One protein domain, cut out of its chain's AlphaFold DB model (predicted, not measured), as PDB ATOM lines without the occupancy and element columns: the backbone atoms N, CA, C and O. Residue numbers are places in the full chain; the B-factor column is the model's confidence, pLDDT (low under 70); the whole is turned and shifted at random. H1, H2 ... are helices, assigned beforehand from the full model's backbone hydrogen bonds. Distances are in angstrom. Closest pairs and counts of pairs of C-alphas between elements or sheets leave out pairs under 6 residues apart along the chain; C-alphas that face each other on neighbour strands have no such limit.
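This is residues 9 to 95 of the 175 residues of the protein "SEC7 domain-containing protein" of Globodera pallida (UniProt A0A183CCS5). This is an open, loose row of helices without a shared core: at one end of the long axis two helices, H2 and H3, make a small crossed pair, at the other end H4 sits apart by itself, and the long helix H1 lies between, reaching the pair with its last residues. Residues 65 to 75 bridge the open middle from H3 to H4, while residues 9 to 18 of H1, residues 43 to 48 and residues 88 to 94 stick out. The printed part has 87 residues with four named helices, in the order H1, H2, H3, H4, and no named strand; the class is all helix. The whole is loose, with a radius of gyration of the C-alphas of 17.1 A, and elongated, spanning 47 by 30 by 21 A.

H1, residues 9 to 29, is the longest helix and measures 28.7 A from its first C-alpha at (169.780, 192.113, 177.533) to its last at (180.909, 215.046, 190.730). H2 is the short helix of residues 34 to 40, 10.0 A long. H3 takes residues 52 to 64 and measures 18.2 A. H4, residues 76 to 90, measures 20.6 A and ends with C-alpha 90 at (155.261, 191.254, 185.111).

H2 and H3 touch, and their closest C-alphas, those of Val 34 and Glu 56, are 6.6 A apart. They run opposite ways at a steep tilt of 68 degrees, only just short of about perpendicular. H1 and H3 are close but not clearly touching: their closest C-alphas, those of Leu 29 and Lys 63, are 7.3 A apart. Their lines are about perpendicular, at 90 degrees. H1 and H2 are apart, though a tight link of 4 residues joins them. H4 touches no helix; it is apart from H1, from H2 and from H3. In H1, H2, H3 and H4 every O i to N i+4 pair of the backbone is within hydrogen-bond range.

The two C-alphas farthest apart, those of Glu 53 and Pro 93, are 48.7 A from each other, while those of Lys 9 and Gly 95, the first and last printed, are 16.5 A apart. The printed part has no cut. The links from H2 to H3 and from H3 to H4 are long, 11 residues each. Mean pLDDT of the printed part is 72.8; residues 9 to 31, residues 65 to 70 and residue 72 are under 70, and H1 has a mean of 49.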
ATOM      1  N   LYS A   9     168.431 191.998 176.957       39.72
ATOM      2  CA  LYS A   9     169.780 192.113 177.533       39.72
ATOM      3  C   LYS A   9     170.427 193.482 177.296       39.72
ATOM      4  O   LYS A   9     171.158 193.951 178.155       39.72
ATOM      5  N   ILE A  10     170.153 194.128 176.162       40.72
ATOM      6  CA  ILE A  10     170.608 195.494 175.854       40.72
ATOM      7  C   ILE A  10     169.836 196.508 176.701       40.72
ATOM      8  O   ILE A  10     170.433 197.453 177.199       40.72
ATOM      9  N   VAL A  11     168.536 196.301 176.923       45.16
ATOM     10  CA  VAL A  11     167.726 197.178 177.787       45.16
ATOM     11  C   VAL A  11     168.165 197.065 179.249       45.16
ATOM     12  O   VAL A  11     168.326 198.088 179.911       45.16
ATOM     13  N   THR A  12     168.426 195.849 179.737       42.19
ATOM     14  CA  THR A  12     168.959 195.620 181.086       42.19
ATOM     15  C   THR A  12     170.354 196.219 181.228       42.19
ATOM     16  O   THR A  12     170.585 196.963 182.174       42.19
ATOM     17  N   PHE A  13     171.233 196.022 180.239       45.25
ATOM     18  CA  PHE A  13     172.560 196.639 180.204       45.25
ATOM     19  C   PHE A  13     172.485 198.170 180.195       45.25
ATOM     20  O   PHE A  13     173.196 198.814 180.949       45.25
ATOM     21  N   ILE A  14     171.578 198.775 179.421       43.66
ATOM     22  CA  ILE A  14     171.354 200.229 179.428       43.66
ATOM     23  C   ILE A  14     170.813 200.694 180.785       43.66
ATOM     24  O   ILE A  14     171.245 201.734 181.266       43.66
ATOM     25  N   SER A  15     169.916 199.942 181.430       45.56
ATOM     26  CA  SER A  15     169.399 200.292 182.760       45.56
ATOM     27  C   SER A  15     170.450 200.158 183.865       45.56
ATOM     28  O   SER A  15     170.535 201.031 184.720       45.56
ATOM     29  N   GLU A  16     171.296 199.128 183.811       49.62
ATOM     30  CA  GLU A  16     172.418 198.934 184.730       49.62
ATOM     31  C   GLU A  16     173.495 199.989 184.495       49.62
ATOM     32  O   GLU A  16     173.985 200.555 185.462       49.62
ATOM     33  N   VAL A  17     173.804 200.326 183.238       47.69
ATOM     34  CA  VAL A  17     174.729 201.407 182.870       47.69
ATOM     35  C   VAL A  17     174.168 202.775 183.245       47.69
ATOM     36  O   VAL A  17     174.945 203.625 183.652       47.69
ATOM     37  N   LEU A  18     172.852 203.004 183.178       45.25
ATOM     38  CA  LEU A  18     172.222 204.245 183.646       45.25
ATOM     39  C   LEU A  18     172.252 204.352 185.172       45.25
ATOM     40  O   LEU A  18     172.625 205.398 185.688       45.25
ATOM     41  N   ILE A  19     171.928 203.278 185.895       50.66
ATOM     42  CA  ILE A  19     172.002 203.234 187.364       50.66
ATOM     43  C   ILE A  19     173.452 203.385 187.831       50.66
ATOM     44  O   ILE A  19     173.724 204.194 188.714       50.66
ATOM     45  N   LEU A  20     174.389 202.678 187.190       48.12
ATOM     46  CA  LEU A  20     175.820 202.878 187.385       48.12
ATOM     47  C   LEU A  20     176.199 204.304 187.022       48.12
ATOM     48  O   LEU A  20     176.915 204.895 187.800       48.12
ATOM     49  N   SER A  21     175.704 204.895 185.932       53.69
ATOM     50  CA  SER A  21     176.040 206.274 185.563       53.69
ATOM     51  C   SER A  21     175.532 207.284 186.579       53.69
ATOM     52  O   SER A  21     176.265 208.213 186.855       53.69
ATOM     53  N   VAL A  22     174.361 207.095 187.192       53.19
ATOM     54  CA  VAL A  22     173.844 207.996 188.238       53.19
ATOM     55  C   VAL A  22     174.674 207.857 189.521       53.19
ATOM     56  O   VAL A  22     175.193 208.852 190.010       53.19
ATOM     57  N   LEU A  23     174.947 206.626 189.973       50.09
ATOM     58  CA  LEU A  23     175.845 206.352 191.109       50.09
ATOM     59  C   LEU A  23     177.297 206.807 190.860       50.09
ATOM     60  O   LEU A  23     177.980 207.257 191.779       50.09
ATOM     61  N   LEU A  24     177.787 206.695 189.622       51.56
ATOM     62  CA  LEU A  24     179.111 207.160 189.209       51.56
ATOM     63  C   LEU A  24     179.126 208.685 189.062       51.56
ATOM     64  O   LEU A  24     180.151 209.282 189.351       51.56
ATOM     65  N   ILE A  25     178.025 209.315 188.637       55.44
ATOM     66  CA  ILE A  25     177.865 210.772 188.551       55.44
ATOM     67  C   ILE A  25     177.908 211.375 189.958       55.44
ATOM     68  O   ILE A  25     178.665 212.322 190.150       55.44
ATOM     69  N   ASP A  26     177.234 210.791 190.953       52.66
ATOM     70  CA  ASP A  26     177.290 211.272 192.344       52.66
ATOM     71  C   ASP A  26     178.697 211.141 192.953       52.66
ATOM     72  O   ASP A  26     179.205 212.069 193.587       52.66
ATOM     73  N   ILE A  27     179.387 210.020 192.704       50.97
ATOM     74  CA  ILE A  27     180.747 209.773 193.214       50.97
ATOM     75  C   ILE A  27     181.818 210.577 192.443       50.97
ATOM     76  O   ILE A  27     182.806 211.007 193.043       50.97
ATOM     77  N   LEU A  28     181.649 210.818 191.136       52.91
ATOM     78  CA  LEU A  28     182.594 211.586 190.310       52.91
ATOM     79  C   LEU A  28     182.402 213.101 190.448       52.91
ATOM     80  O   LEU A  28     183.398 213.825 190.463       52.91
ATOM     81  N   LEU A  29     181.171 213.606 190.584       55.19
ATOM     82  CA  LEU A  29     180.909 215.046 190.730       55.19
ATOM     83  C   LEU A  29     181.408 215.626 192.058       55.19
ATOM     84  O   LEU A  29     181.658 216.829 192.134       55.19
ATOM     85  N   LEU A  30     181.620 214.792 193.081       59.12
ATOM     86  CA  LEU A  30     182.236 215.218 194.341       59.12
ATOM     87  C   LEU A  30     183.673 215.746 194.153       59.12
ATOM     88  O   LEU A  30     184.086 216.626 194.906       59.12
ATOM     89  N   ASN A  31     184.401 215.283 193.126       61.28
ATOM     90  CA  ASN A  31     185.784 215.689 192.832       61.28
ATOM     91  C   ASN A  31     185.989 216.328 191.442       61.28
ATOM     92  O   ASN A  31     187.111 216.713 191.116       61.28
ATOM     93  N   LEU A  32     184.948 216.444 190.614       74.06
ATOM     94  CA  LEU A  32     185.050 217.038 189.279       74.06
ATOM     95  C   LEU A  32     185.066 218.571 189.373       74.06
ATOM     96  O   LEU A  32     184.220 219.157 190.045       74.06
ATOM     97  N   SER A  33     186.000 219.238 188.691       82.38
ATOM     98  CA  SER A  33     185.971 220.698 188.553       82.38
ATOM     99  C   SER A  33     185.098 221.137 187.369       82.38
ATOM    100  O   SER A  33     184.845 220.368 186.440       82.38
ATOM    101  N   VAL A  34     184.663 222.401 187.367       83.81
ATOM    102  CA  VAL A  34     183.930 223.014 186.239       83.81
ATOM    103  C   VAL A  34     184.717 222.883 184.930       83.81
ATOM    104  O   VAL A  34     184.149 222.619 183.873       83.81
ATOM    105  N   GLU A  35     186.037 223.045 184.997       86.31
ATOM    106  CA  GLU A  35     186.912 222.987 183.825       86.31
ATOM    107  C   GLU A  35     187.044 221.561 183.285       86.31
ATOM    108  O   GLU A  35     187.027 221.348 182.070       86.31
ATOM    109  N   ASP A  36     187.074 220.561 184.169       83.56
ATOM    110  CA  ASP A  36     187.025 219.157 183.757       83.56
ATOM    111  C   ASP A  36     185.676 218.816 183.110       83.56
ATOM    112  O   ASP A  36     185.640 218.105 182.105       83.56
ATOM    113  N   PHE A  37     184.571 219.367 183.627       80.12
ATOM    114  CA  PHE A  37     183.239 219.210 183.041       80.12
ATOM    115  C   PHE A  37     183.160 219.788 181.617       80.12
ATOM    116  O   PHE A  37     182.686 219.109 180.704       80.12
ATOM    117  N   LYS A  38     183.697 220.995 181.390       83.56
ATOM    118  CA  LYS A  38     183.770 221.605 180.049       83.56
ATOM    119  C   LYS A  38     184.656 220.806 179.099       83.56
ATOM    120  O   LYS A  38     184.263 220.564 177.961       83.56
ATOM    121  N   ARG A  39     185.829 220.361 179.566       84.31
ATOM    122  CA  ARG A  39     186.764 219.555 178.766       84.31
ATOM    123  C   ARG A  39     186.142 218.229 178.337       84.31
ATOM    124  O   ARG A  39     186.304 217.837 177.188       84.31
ATOM    125  N   ASN A  40     185.404 217.565 179.224       81.75
ATOM    126  CA  ASN A  40     184.744 216.294 178.916       81.75
ATOM    127  C   ASN A  40     183.643 216.430 177.850       81.75
ATOM    128  O   ASN A  40     183.342 215.460 177.161       81.75
ATOM    129  N   LEU A  41     183.050 217.618 177.709       78.12
ATOM    130  CA  LEU A  41     181.978 217.899 176.753       78.12
ATOM    131  C   LEU A  41     182.466 218.626 175.489       78.12
ATOM    132  O   LEU A  41     181.651 218.931 174.612       78.12
ATOM    133  N   SER A  42     183.770 218.876 175.346       84.00
ATOM    134  CA  SER A  42     184.314 219.524 174.150       84.00
ATOM    135  C   SER A  42     184.133 218.633 172.910       84.00
ATOM    136  O   SER A  42     184.248 217.410 172.964       84.00
ATOM    137  N   GLY A  43     183.775 219.233 171.775       78.25
ATOM    138  CA  GLY A  43     183.530 218.548 170.502       78.25
ATOM    139  C   GLY A  43     182.255 217.697 170.438       78.25
ATOM    140  O   GLY A  43     181.926 217.176 169.369       78.25
ATOM    141  N   THR A  44     181.503 217.565 171.534       84.88
ATOM    142  CA  THR A  44     180.293 216.723 171.580       84.88
ATOM    143  C   THR A  44     179.057 217.391 170.965       84.88
ATOM    144  O   THR A  44     178.066 216.715 170.685       84.88
ATOM    145  N   ASN A  45     179.117 218.687 170.640       81.75
ATOM    146  CA  ASN A  45     178.053 219.396 169.931       81.75
ATOM    147  C   ASN A  45     178.272 219.358 168.411       81.75
ATOM    148  O   ASN A  45     178.639 220.362 167.799       81.75
ATOM    149  N   HIS A  46     178.077 218.192 167.789       81.94
ATOM    150  CA  HIS A  46     178.279 218.003 166.342       81.94
ATOM    151  C   HIS A  46     179.690 218.421 165.870       81.94
ATOM    152  O   HIS A  46     179.849 219.049 164.823       81.94
ATOM    153  N   GLY A  47     180.717 218.113 166.668       83.06
ATOM    154  CA  GLY A  47     182.103 218.506 166.398       83.06
ATOM    155  C   GLY A  47     182.466 219.923 166.851       83.06
ATOM    156  O   GLY A  47     183.577 220.369 166.580       83.06
ATOM    157  N   LYS A  48     181.558 220.640 167.526       82.50
ATOM    158  CA  LYS A  48     181.803 221.947 168.153       82.50
ATOM    159  C   LYS A  48     181.679 221.863 169.672       82.50
ATOM    160  O   LYS A  48     181.181 220.875 170.214       82.50
ATOM    161  N   ASP A  49     182.088 222.936 170.335       83.88
ATOM    162  CA  ASP A  49     181.917 223.107 171.774       83.88
ATOM    163  C   ASP A  49     180.571 223.766 172.101       83.88
ATOM    164  O   ASP A  49     180.000 224.522 171.305       83.88
ATOM    165  N   PHE A  50     180.046 223.459 173.285       86.19
ATOM    166  CA  PHE A  50     178.903 224.168 173.851       86.19
ATOM    167  C   PHE A  50     179.330 225.527 174.422       86.19
ATOM    168  O   PHE A  50     180.508 225.780 174.671       86.19
ATOM    169  N   ASN A  51     178.361 226.417 174.649       88.62
ATOM    170  CA  ASN A  51     178.624 227.701 175.292       88.62
ATOM    171  C   ASN A  51     179.137 227.481 176.732       88.62
ATOM    172  O   ASN A  51     178.481 226.805 177.525       88.62
ATOM    173  N   SER A  52     180.286 228.079 177.069       87.50
ATOM    174  CA  SER A  52     180.922 227.965 178.390       87.50
ATOM    175  C   SER A  52     180.014 228.411 179.539       87.50
ATOM    176  O   SER A  52     179.962 227.739 180.563       87.50
ATOM    177  N   GLU A  53     179.273 229.507 179.366       87.44
ATOM    178  CA  GLU A  53     178.371 230.047 180.390       87.44
ATOM    179  C   GLU A  53     177.186 229.100 180.637       87.44
ATOM    180  O   GLU A  53     176.799 228.850 181.775       87.44
ATOM    181  N   MET A  54     176.660 228.491 179.571       88.12
ATOM    182  CA  MET A  54     175.608 227.478 179.676       88.12
ATOM    183  C   MET A  54     176.102 226.241 180.436       88.12
ATOM    184  O   MET A  54     175.405 225.741 181.317       88.12
ATOM    185  N   LEU A  55     177.303 225.744 180.118       81.19
ATOM    186  CA  LEU A  55     177.886 224.584 180.800       81.19
ATOM    187  C   LEU A  55     178.160 224.865 182.282       81.19
ATOM    188  O   LEU A  55     177.922 223.992 183.113       81.19
ATOM    189  N   GLU A  56     178.611 226.073 182.624       85.94
ATOM    190  CA  GLU A  56     178.782 226.519 184.012       85.94
ATOM    191  C   GLU A  56     177.463 226.543 184.783       85.94
ATOM    192  O   GLU A  56     177.397 226.051 185.914       85.94
ATOM    193  N   GLN A  57     176.402 227.073 184.172       82.25
ATOM    194  CA  GLN A  57     175.071 227.104 184.776       82.25
ATOM    195  C   GLN A  57     174.525 225.689 184.998       82.25
ATOM    196  O   GLN A  57     174.033 225.391 186.085       82.25
ATOM    197  N   ILE A  58     174.665 224.801 184.011       79.56
ATOM    198  CA  ILE A  58     174.241 223.397 184.111       79.56
ATOM    199  C   ILE A  58     175.044 222.665 185.191       79.56
ATOM    200  O   ILE A  58     174.453 222.005 186.039       79.56
ATOM    201  N   TYR A  59     176.372 222.814 185.211       78.75
ATOM    202  CA  TYR A  59     177.224 222.211 186.237       78.75
ATOM    203  C   TYR A  59     176.831 222.685 187.640       78.75
ATOM    204  O   TYR A  59     176.686 221.878 188.558       78.75
ATOM    205  N   THR A  60     176.608 223.991 187.801       81.50
ATOM    206  CA  THR A  60     176.200 224.572 189.084       81.50
ATOM    207  C   THR A  60     174.838 224.038 189.510       81.50
ATOM    208  O   THR A  60     174.679 223.655 190.666       81.50
ATOM    209  N   ALA A  61     173.880 223.951 188.583       77.62
ATOM    210  CA  ALA A  61     172.551 223.412 188.840       77.62
ATOM    211  C   ALA A  61     172.591 221.935 189.251       77.62
ATOM    212  O   ALA A  61     171.940 221.579 190.221       77.62
ATOM    213  N   ILE A  62     173.388 221.097 188.580       73.75
ATOM    214  CA  ILE A  62     173.532 219.673 188.927       73.75
ATOM    215  C   ILE A  62     174.207 219.510 190.297       73.75
ATOM    216  O   ILE A  62     173.810 218.665 191.088       73.75
ATOM    217  N   LYS A  63     175.209 220.341 190.606       75.25
ATOM    218  CA  LYS A  63     175.925 220.289 191.890       75.25
ATOM    219  C   LYS A  63     175.088 220.778 193.075       75.25
ATOM    220  O   LYS A  63     175.340 220.370 194.204       75.25
ATOM    221  N   THR A  64     174.147 221.691 192.839       73.69
ATOM    222  CA  THR A  64     173.294 222.269 193.893       73.69
ATOM    223  C   THR A  64     171.959 221.551 194.041       73.69
ATOM    224  O   THR A  64     171.482 221.404 195.162       73.69
ATOM    225  N   ASN A  65     171.373 221.091 192.937       68.62
ATOM    226  CA  ASN A  65     170.119 220.353 192.917       68.62
ATOM    227  C   ASN A  65     170.398 218.898 192.550       68.62
ATOM    228  O   ASN A  65     170.501 218.548 191.373       68.62
ATOM    229  N   GLU A  66     170.486 218.061 193.578       66.56
ATOM    230  CA  GLU A  66     170.597 216.615 193.432       66.56
ATOM    231  C   GLU A  66     169.439 216.068 192.585       66.56
ATOM    232  O   GLU A  66     168.264 216.400 192.791       66.56
ATOM    233  N   ILE A  67     169.767 215.219 191.612       67.38
ATOM    234  CA  ILE A  67     168.763 214.513 190.820       67.38
ATOM    235  C   ILE A  67     168.260 213.348 191.668       67.38
ATOM    236  O   ILE A  67     168.815 212.257 191.641       67.38
ATOM    237  N   VAL A  68     167.182 213.579 192.413       65.75
ATOM    238  CA  VAL A  68     166.582 212.530 193.245       65.75
ATOM    239  C   VAL A  68     165.896 211.499 192.356       65.75
ATOM    240  O   VAL A  68     164.961 211.829 191.608       65.75
ATOM    241  N   MET A  69     166.307 210.237 192.467       69.88
ATOM    242  CA  MET A  69     165.711 209.165 191.678       69.88
ATOM    243  C   MET A  69     164.235 208.975 192.055       69.88
ATOM    244  O   MET A  69     163.869 209.079 193.226       69.88
ATOM    245  N   PRO A  70     163.354 208.601 191.109       66.69
ATOM    246  CA  PRO A  70     161.938 208.377 191.417       66.69
ATOM    247  C   PRO A  70     161.692 207.343 192.533       66.69
ATOM    248  O   PRO A  70     160.681 207.409 193.227       66.69
ATOM    249  N   ALA A  71     162.615 206.393 192.725       70.06
ATOM    250  CA  ALA A  71     162.562 205.400 193.798       70.06
ATOM    251  C   ALA A  71     162.844 205.975 195.203       70.06
ATOM    252  O   ALA A  71     162.404 205.386 196.194       70.06
ATOM    253  N   GLU A  72     163.575 207.090 195.274       68.38
ATOM    254  CA  GLU A  72     164.048 207.770 196.493       68.38
ATOM    255  C   GLU A  72     163.122 208.918 196.916       68.38
ATOM    256  O   GLU A  72     163.185 209.404 198.043       68.38
ATOM    257  N   GLN A  73     162.216 209.325 196.029       74.88
ATOM    258  CA  GLN A  73     161.176 210.306 196.320       74.88
ATOM    259  C   GLN A  73     160.112 209.730 197.270       74.88
ATOM    260  O   GLN A  73     160.052 208.529 197.513       74.88
ATOM    261  N   VAL A  74     159.234 210.572 197.819       79.94
ATOM    262  CA  VAL A  74     158.169 210.153 198.751       79.94
ATOM    263  C   VAL A  74     156.790 210.397 198.129       79.94
ATOM    264  O   VAL A  74     156.606 211.319 197.338       79.94
ATOM    265  N   GLY A  75     155.806 209.568 198.490       86.50
ATOM    266  CA  GLY A  75     154.409 209.715 198.073       86.50
ATOM    267  C   GLY A  75     154.105 209.178 196.669       86.50
ATOM    268  O   GLY A  75     154.795 208.295 196.159       86.50
ATOM    269  N   LEU A  76     153.063 209.739 196.043       86.50
ATOM    270  CA  LEU A  76     152.458 209.262 194.787       86.50
ATOM    271  C   LEU A  76     153.454 209.065 193.637       86.50
ATOM    272  O   LEU A  76     153.267 208.193 192.791       86.50
ATOM    273  N   LEU A  77     154.501 209.886 193.561       81.31
ATOM    274  CA  LEU A  77     155.470 209.805 192.472       81.31
ATOM    275  C   LEU A  77     156.324 208.533 192.570       81.31
ATOM    276  O   LEU A  77     156.471 207.815 191.577       81.31
ATOM    277  N   ARG A  78     156.779 208.192 193.783       80.19
ATOM    278  CA  ARG A  78     157.461 206.923 194.067       80.19
ATOM    279  C   ARG A  78     156.543 205.739 193.810       80.19
ATOM    280  O   ARG A  78     156.956 204.774 193.176       80.19
ATOM    281  N   GLU A  79     155.300 205.813 194.272       83.56
ATOM    282  CA  GLU A  79     154.313 204.743 194.090       83.56
ATOM    283  C   GLU A  79     154.052 204.461 192.605       83.56
ATOM    284  O   GLU A  79     154.137 203.314 192.169       83.56
ATOM    285  N   ASN A  80     153.836 205.509 191.803       85.88
ATOM    286  CA  ASN A  80     153.657 205.393 190.355       85.88
ATOM    287  C   ASN A  80     154.894 204.821 189.656       85.88
ATOM    288  O   ASN A  80     154.772 204.022 188.724       85.88
ATOM    289  N   TYR A  81     156.090 205.225 190.087       83.31
ATOM    290  CA  TYR A  81     157.333 204.670 189.568       83.31
ATOM    291  C   TYR A  81     157.454 203.175 189.885       83.31
ATOM    292  O   TYR A  81     157.650 202.371 188.973       83.31
ATOM    293  N   LEU A  82     157.276 202.791 191.151       82.50
ATOM    294  CA  LEU A  82     157.341 201.397 191.588       82.50
ATOM    295  C   LEU A  82     156.300 200.540 190.869       82.50
ATOM    296  O   LEU A  82     156.628 199.436 190.442       82.50
ATOM    297  N   TRP A  83     155.087 201.060 190.655       88.31
ATOM    298  CA  TRP A  83     154.050 200.376 189.886       88.31
ATOM    299  C   TRP A  83     154.484 200.090 188.445       88.31
ATOM    300  O   TRP A  83     154.358 198.961 187.978       88.31
ATOM    301  N   ARG A  84     155.074 201.071 187.752       87.44
ATOM    302  CA  ARG A  84     155.605 200.873 186.390       87.44
ATOM    303  C   ARG A  84     156.738 199.851 186.350       87.44
ATOM    304  O   ARG A  84     156.808 199.060 185.413       87.44
ATOM    305  N   VAL A  85     157.625 199.858 187.345       87.06
ATOM    306  CA  VAL A  85     158.685 198.843 187.473       87.06
ATOM    307  C   VAL A  85     158.069 197.453 187.642       87.06
ATOM    308  O   VAL A  85     158.492 196.509 186.978       87.06
ATOM    309  N   LEU A  86     157.033 197.335 188.473       83.31
ATOM    310  CA  LEU A  86     156.296 196.093 188.699       83.31
ATOM    311  C   LEU A  86     155.609 195.589 187.426       83.31
ATOM    312  O   LEU A  86     155.725 194.410 187.107       83.31
ATOM    313  N   GLN A  87     154.962 196.476 186.665       88.88
ATOM    314  CA  GLN A  87     154.353 196.139 185.374       88.88
ATOM    315  C   GLN A  87     155.395 195.610 184.383       88.88
ATOM    316  O   GLN A  87     155.207 194.535 183.824       88.88
ATOM    317  N   ARG A  88     156.541 196.284 184.241       88.06
ATOM    318  CA  ARG A  88     157.641 195.795 183.389       88.06
ATOM    319  C   ARG A  88     158.165 194.436 183.839       88.06
ATOM    320  O   ARG A  88     158.449 193.582 183.012       88.06
ATOM    321  N   ARG A  89     158.279 194.210 185.150       84.75
ATOM    322  CA  ARG A  89     158.683 192.906 185.689       84.75
ATOM    323  C   ARG A  89     157.624 191.831 185.440       84.75
ATOM    324  O   ARG A  89     157.977 190.686 185.208       84.75
ATOM    325  N   SER A  90     156.342 192.189 185.444       86.56
ATOM    326  CA  SER A  90     155.261 191.254 185.111       86.56
ATOM    327  C   SER A  90     155.342 190.744 183.665       86.56
ATOM    328  O   SER A  90     154.889 189.641 183.380       86.56
ATOM    329  N   GLU A  91     155.971 191.515 182.771       89.69
ATOM    330  CA  GLU A  91     156.222 191.136 181.375       89.69
ATOM    331  C   GLU A  91     157.434 190.191 181.222       89.69
ATOM    332  O   GLU A  91     157.609 189.589 180.160       89.69
ATOM    333  N   THR A  92     158.273 190.026 182.257       89.25
ATOM    334  CA  THR A  92     159.392 189.070 182.238       89.25
ATOM    335  C   THR A  92     158.925 187.666 182.639       89.25
ATOM    336  O   THR A  92     157.880 187.505 183.274       89.25
ATOM    337  N   PRO A  93     159.703 186.607 182.337       86.81
ATOM    338  CA  PRO A  93     159.401 185.262 182.823       86.81
ATOM    339  C   PRO A  93     159.302 185.161 184.355       86.81
ATOM    340  O   PRO A  93     158.564 184.313 184.854       86.81
ATOM    341  N   GLU A  94     159.996 186.028 185.109       77.94
ATOM    342  CA  GLU A  94     159.875 186.094 186.576       77.94
ATOM    343  C   GLU A  94     158.523 186.662 187.035       77.94
ATOM    344  O   GLU A  94     158.129 186.466 188.183       77.94
ATOM    345  N   GLY A  95     157.816 187.361 186.147       81.25
ATOM    346  CA  GLY A  95     156.487 187.927 186.347       81.25
ATOM    347  C   GLY A  95     155.338 186.925 186.234       81.25
ATOM    348  O   GLY A  95     154.175 187.305 186.366       81.25
TER     349      GLY A  95